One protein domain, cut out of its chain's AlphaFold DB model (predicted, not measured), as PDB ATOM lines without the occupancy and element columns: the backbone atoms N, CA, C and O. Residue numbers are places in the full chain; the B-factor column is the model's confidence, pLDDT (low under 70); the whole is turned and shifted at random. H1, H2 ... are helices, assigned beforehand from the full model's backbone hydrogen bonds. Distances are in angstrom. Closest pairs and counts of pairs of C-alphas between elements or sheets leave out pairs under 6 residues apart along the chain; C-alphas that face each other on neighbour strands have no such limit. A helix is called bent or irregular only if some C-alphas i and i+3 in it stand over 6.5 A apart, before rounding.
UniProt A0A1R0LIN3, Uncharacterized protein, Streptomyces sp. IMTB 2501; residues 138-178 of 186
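What this domain is: This is residues 138 to 178 of the 186 residues of an uncharacterized protein of Streptomyces sp. IMTB 2501 (UniProt A0A1R0LIN3). Three helices are strung end to end in one long row along the chain, with no core between them. H1 and H2 run in nearly the same direction with a step sideways between them, and after H2 the printed part turns a corner into H3, the longest helix by residues. The printed part has 41 residues, with three named helices in the order H1, H2, H3 and no named strand, and its class is all helix. It is extended, with a radius of gyration of the C-alphas of 16.4 A, and the C-alphas span 52 by 17 by 11 A, a rod.

Where its parts are: Begin at C-alpha 138, at (-14.057, 52.356, 44.567), where H1 starts. H1 holds residues 138 to 149, and from Leu 138 to Thr 149 its C-alphas cover 16.7 A. After residues 150 to 152, look at C-alpha 153, at (-4.542, 36.287, 30.085). There H2 begins, and it holds residues 153 to 163, 15.1 A from first to last C-alpha. Ser 164 follows, and then H3 holds residues 165 to 178, 20.3 A from first to last C-alpha. Its last C-alpha, that of Arg 178, is at (5.543, 40.318, -1.280).

How they stand to each other: Going along from the first residue, you find that H1 touches no helix: it is apart from H2, although a tight link of 3 residues joins them, and it is apart from H3. Next, a tight link of 1 residue joins H2 to H3. These two are close but not clearly touching, with 2 pairs of C-alphas within 8 A. Their closest C-alphas are those of Ala 161 and Ala 167, 6.9 A apart. They run the same way at a steep tilt of 60 degrees, and their centres are 17.7 A apart. In the backbone, every O i to N i+4 pair is within hydrogen-bond range in H1 and H3, and in H2 6 of 7 are. No helix is bent or irregular.

The domain as a whole: The two C-alphas farthest apart are those of Leu 138 and Gly 177, at 52.1 A, and the first and last printed C-alphas are 51.3 A apart. The printed part has no cut, and neither link is long. Residues 138 to 150, 152 to 158, 163 to 170 and 172 to 178 stand free. In the B-factor column you find a mean pLDDT of the printed part of 70.4; residues 162 to 178 are under 70, and the mean falls from 81 in H1 to 71 in H2 and 60 in H3.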
ATOM      1  N   LEU A 138     -15.493  52.563  44.360       79.19
ATOM      2  CA  LEU A 138     -14.057  52.356  44.567       79.19
ATOM      3  C   LEU A 138     -13.554  51.070  43.890       79.19
ATOM      4  O   LEU A 138     -12.501  51.035  43.252       79.19
ATOM      5  N   SER A 139     -14.354  50.008  43.992       82.62
ATOM      6  CA  SER A 139     -14.094  48.705  43.380       82.62
ATOM      7  C   SER A 139     -14.020  48.791  41.854       82.62
ATOM      8  O   SER A 139     -13.135  48.190  41.246       82.62
ATOM      9  N   THR A 140     -14.900  49.579  41.235       85.56
ATOM     10  CA  THR A 140     -14.920  49.817  39.789       85.56
ATOM     11  C   THR A 140     -13.655  50.541  39.335       85.56
ATOM     12  O   THR A 140     -13.050  50.129  38.342       85.56
ATOM     13  N   TYR A 141     -13.204  51.553  40.088       84.19
ATOM     14  CA  TYR A 141     -11.953  52.264  39.810       84.19
ATOM     15  C   TYR A 141     -10.743  51.321  39.855       84.19
ATOM     16  O   TYR A 141      -9.981  51.247  38.888       84.19
ATOM     17  N   TYR A 142     -10.580  50.545  40.931       84.31
ATOM     18  CA  TYR A 142      -9.441  49.630  41.050       84.31
ATOM     19  C   TYR A 142      -9.507  48.470  40.044       84.31
ATOM     20  O   TYR A 142      -8.471  48.063  39.520       84.31
ATOM     21  N   ALA A 143     -10.702  47.977  39.701       83.00
ATOM     22  CA  ALA A 143     -10.878  46.981  38.644       83.00
ATOM     23  C   ALA A 143     -10.503  47.532  37.259       83.00
ATOM     24  O   ALA A 143      -9.874  46.835  36.462       83.00
ATOM     25  N   TRP A 144     -10.857  48.786  36.965       84.88
ATOM     26  CA  TRP A 144     -10.443  49.474  35.742       84.88
ATOM     27  C   TRP A 144      -8.930  49.723  35.705       84.88
ATOM     28  O   TRP A 144      -8.283  49.355  34.727       84.88
ATOM     29  N   LYS A 145      -8.341  50.229  36.795       82.56
ATOM     30  CA  LYS A 145      -6.890  50.434  36.915       82.56
ATOM     31  C   LYS A 145      -6.124  49.125  36.713       82.56
ATOM     32  O   LYS A 145      -5.150  49.082  35.970       82.56
ATOM     33  N   LYS A 146      -6.617  48.026  37.291       80.31
ATOM     34  CA  LYS A 146      -6.053  46.685  37.095       80.31
ATOM     35  C   LYS A 146      -6.097  46.244  35.630       80.31
ATOM     36  O   LYS A 146      -5.133  45.651  35.170       80.31
ATOM     37  N   ARG A 147      -7.164  46.555  34.885       78.56
ATOM     38  CA  ARG A 147      -7.251  46.260  33.440       78.56
ATOM     39  C   ARG A 147      -6.247  47.049  32.593       78.56
ATOM     40  O   ARG A 147      -5.841  46.549  31.554       78.56
ATOM     41  N   LEU A 148      -5.852  48.247  33.024       75.81
ATOM     42  CA  LEU A 148      -4.828  49.046  32.340       75.81
ATOM     43  C   LEU A 148      -3.408  48.547  32.616       75.81
ATOM     44  O   LEU A 148      -2.557  48.597  31.737       75.81
ATOM     45  N   THR A 149      -3.140  48.100  33.843       75.75
ATOM     46  CA  THR A 149      -1.789  47.693  34.260       75.75
ATOM     47  C   THR A 149      -1.518  46.206  34.028       75.75
ATOM     48  O   THR A 149      -0.372  45.813  33.848       75.75
ATOM     49  N   SER A 150      -2.549  45.359  34.057       73.88
ATOM     50  CA  SER A 150      -2.424  43.914  33.854       73.88
ATOM     51  C   SER A 150      -2.958  43.522  32.472       73.88
ATOM     52  O   SER A 150      -4.175  43.577  32.272       73.88
ATOM     53  N   PRO A 151      -2.098  43.094  31.525       70.00
ATOM     54  CA  PRO A 151      -2.560  42.534  30.261       70.00
ATOM     55  C   PRO A 151      -3.454  41.316  30.523       70.00
ATOM     56  O   PRO A 151      -3.238  40.543  31.462       70.00
ATOM     57  N   SER A 152      -4.507  41.158  29.718       73.56
ATOM     58  CA  SER A 152      -5.439  40.047  29.911       73.56
ATOM     59  C   SER A 152      -4.721  38.707  29.686       73.56
ATOM     60  O   SER A 152      -3.811  38.639  28.863       73.56
ATOM     61  N   PRO A 153      -5.150  37.600  30.319       71.56
ATOM     62  CA  PRO A 153      -4.542  36.287  30.085       71.56
ATOM     63  C   PRO A 153      -4.586  35.823  28.621       71.56
ATOM     64  O   PRO A 153      -3.900  34.868  28.269       71.56
ATOM     65  N   ARG A 154      -5.438  36.438  27.786       70.06
ATOM     66  CA  ARG A 154      -5.454  36.236  26.331       70.06
ATOM     67  C   ARG A 154      -4.400  37.101  25.653       70.06
ATOM     68  O   ARG A 154      -3.608  36.554  24.918       70.06
ATOM     69  N   SER A 155      -4.307  38.383  26.011       72.38
ATOM     70  CA  SER A 155      -3.267  39.306  25.532       72.38
ATOM     71  C   SER A 155      -1.859  38.771  25.790       72.38
ATOM     72  O   SER A 155      -1.030  38.808  24.897       72.38
ATOM     73  N   VAL A 156      -1.620  38.196  26.974       78.12
ATOM     74  CA  VAL A 156      -0.339  37.548  27.300       78.12
ATOM     75  C   VAL A 156      -0.095  36.325  26.407       78.12
ATOM     76  O   VAL A 156       1.003  36.162  25.895       78.12
ATOM     77  N   ARG A 157      -1.118  35.494  26.162       73.38
ATOM     78  CA  ARG A 157      -1.018  34.328  25.263       73.38
ATOM     79  C   ARG A 157      -0.830  34.717  23.798       73.38
ATOM     80  O   ARG A 157      -0.093  34.046  23.090       73.38
ATOM     81  N   ASP A 158      -1.490  35.778  23.354       74.56
ATOM     82  CA  ASP A 158      -1.398  36.295  21.992       74.56
ATOM     83  C   ASP A 158      -0.026  36.945  21.762       74.56
ATOM     84  O   ASP A 158       0.579  36.724  20.717       74.56
ATOM     85  N   GLU A 159       0.515  37.675  22.744       70.19
ATOM     86  CA  GLU A 159       1.895  38.176  22.718       70.19
ATOM     87  C   GLU A 159       2.917  37.033  22.750       70.19
ATOM     88  O   GLU A 159       3.878  37.049  21.983       70.19
ATOM     89  N   GLU A 160       2.701  36.004  23.571       74.19
ATOM     90  CA  GLU A 160       3.570  34.826  23.631       74.19
ATOM     91  C   GLU A 160       3.555  34.057  22.296       74.19
ATOM     92  O   GLU A 160       4.616  33.731  21.756       74.19
ATOM     93  N   ALA A 161       2.375  33.881  21.691       71.50
ATOM     94  CA  ALA A 161       2.207  33.295  20.364       71.50
ATOM     95  C   ALA A 161       2.876  34.132  19.260       71.50
ATOM     96  O   ALA A 161       3.512  33.566  18.372       71.50
ATOM     97  N   GLN A 162       2.805  35.465  19.332       62.78
ATOM     98  CA  GLN A 162       3.499  36.374  18.407       62.78
ATOM     99  C   GLN A 162       5.020  36.401  18.625       62.78
ATOM    100  O   GLN A 162       5.787  36.617  17.685       62.78
ATOM    101  N   SER A 163       5.482  36.170  19.857       61.66
ATOM    102  CA  SER A 163       6.906  36.131  20.203       61.66
ATOM    103  C   SER A 163       7.595  34.830  19.772       61.66
ATOM    104  O   SER A 163       8.827  34.822  19.623       61.66
ATOM    105  N   SER A 164       6.798  33.777  19.539       67.06
ATOM    106  CA  SER A 164       7.237  32.446  19.124       67.06
ATOM    107  C   SER A 164       8.067  32.507  17.839       67.06
ATOM    108  O   SER A 164       7.693  33.196  16.882       67.06
ATOM    109  N   PRO A 165       9.187  31.762  17.764       67.38
ATOM    110  CA  PRO A 165      10.034  31.734  16.576       67.38
ATOM    111  C   PRO A 165       9.268  31.288  15.322       67.38
ATOM    112  O   PRO A 165       9.578  31.764  14.235       67.38
ATOM    113  N   VAL A 166       8.226  30.461  15.467       65.69
ATOM    114  CA  VAL A 166       7.376  30.011  14.350       65.69
ATOM    115  C   VAL A 166       6.587  31.180  13.747       65.69
ATOM    116  O   VAL A 166       6.634  31.382  12.537       65.69
ATOM    117  N   ALA A 167       5.963  32.021  14.578       59.97
ATOM    118  CA  ALA A 167       5.238  33.209  14.120       59.97
ATOM    119  C   ALA A 167       6.180  34.265  13.508       59.97
ATOM    120  O   ALA A 167       5.850  34.898  12.503       59.97
ATOM    121  N   LYS A 168       7.398  34.418  14.054       63.22
ATOM    122  CA  LYS A 168       8.448  35.272  13.459       63.22
ATOM    123  C   LYS A 168       8.931  34.753  12.099       63.22
ATOM    124  O   LYS A 168       9.153  35.555  11.187       63.22
ATOM    125  N   CYS A 169       9.077  33.439  11.935       59.00
ATOM    126  CA  CYS A 169       9.414  32.813  10.654       59.00
ATOM    127  C   CYS A 169       8.293  32.980   9.613       59.00
ATOM    128  O   CYS A 169       8.578  33.281   8.456       59.00
ATOM    129  N   GLU A 170       7.023  32.870  10.007       61.03
ATOM    130  CA  GLU A 170       5.886  33.093   9.102       61.03
ATOM    131  C   GLU A 170       5.753  34.563   8.671       61.03
ATOM    132  O   GLU A 170       5.536  34.845   7.490       61.03
ATOM    133  N   ALA A 171       5.968  35.518   9.582       60.06
ATOM    134  CA  ALA A 171       5.941  36.946   9.256       60.06
ATOM    135  C   ALA A 171       7.084  37.358   8.305       60.06
ATOM    136  O   ALA A 171       6.877  38.138   7.371       60.06
ATOM    137  N   THR A 172       8.286  36.804   8.500       60.94
ATOM    138  CA  THR A 172       9.435  37.035   7.604       60.94
ATOM    139  C   THR A 172       9.253  36.358   6.241       60.94
ATOM    140  O   THR A 172       9.589  36.958   5.218       60.94
ATOM    141  N   ALA A 173       8.634  35.174   6.187       59.19
ATOM    142  CA  ALA A 173       8.263  34.513   4.934       59.19
ATOM    143  C   ALA A 173       7.181  35.286   4.152       59.19
ATOM    144  O   ALA A 173       7.291  35.433   2.933       59.19
ATOM    145  N   ALA A 174       6.177  35.850   4.833       60.16
ATOM    146  CA  ALA A 174       5.148  36.688   4.213       60.16
ATOM    147  C   ALA A 174       5.714  38.010   3.651       60.16
ATOM    148  O   ALA A 174       5.319  38.447   2.565       60.16
ATOM    149  N   ALA A 175       6.685  38.620   4.341       59.38
ATOM    150  CA  ALA A 175       7.411  39.790   3.844       59.38
ATOM    151  C   ALA A 175       8.282  39.455   2.615       59.38
ATOM    152  O   ALA A 175       8.303  40.213   1.644       59.38
ATOM    153  N   ALA A 176       8.932  38.286   2.602       58.75
ATOM    154  CA  ALA A 176       9.721  37.806   1.463       58.75
ATOM    155  C   ALA A 176       8.860  37.395   0.248       58.75
ATOM    156  O   ALA A 176       9.320  37.482  -0.894       58.75
ATOM    157  N   GLY A 177       7.610  36.972   0.471       57.19
ATOM    158  CA  GLY A 177       6.635  36.665  -0.580       57.19
ATOM    159  C   GLY A 177       6.118  37.905  -1.322       57.19
ATOM    160  O   GLY A 177       5.960  37.860  -2.538       57.19
ATOM    161  N   ARG A 178       5.939  39.045  -0.633       54.47
ATOM    162  CA  ARG A 178       5.543  40.318  -1.280       54.47
ATOM    163  C   ARG A 178       6.640  40.945  -2.144       54.47
ATOM    164  O   ARG A 178       6.319  41.699  -3.057       54.47
TER     165      ARG A 178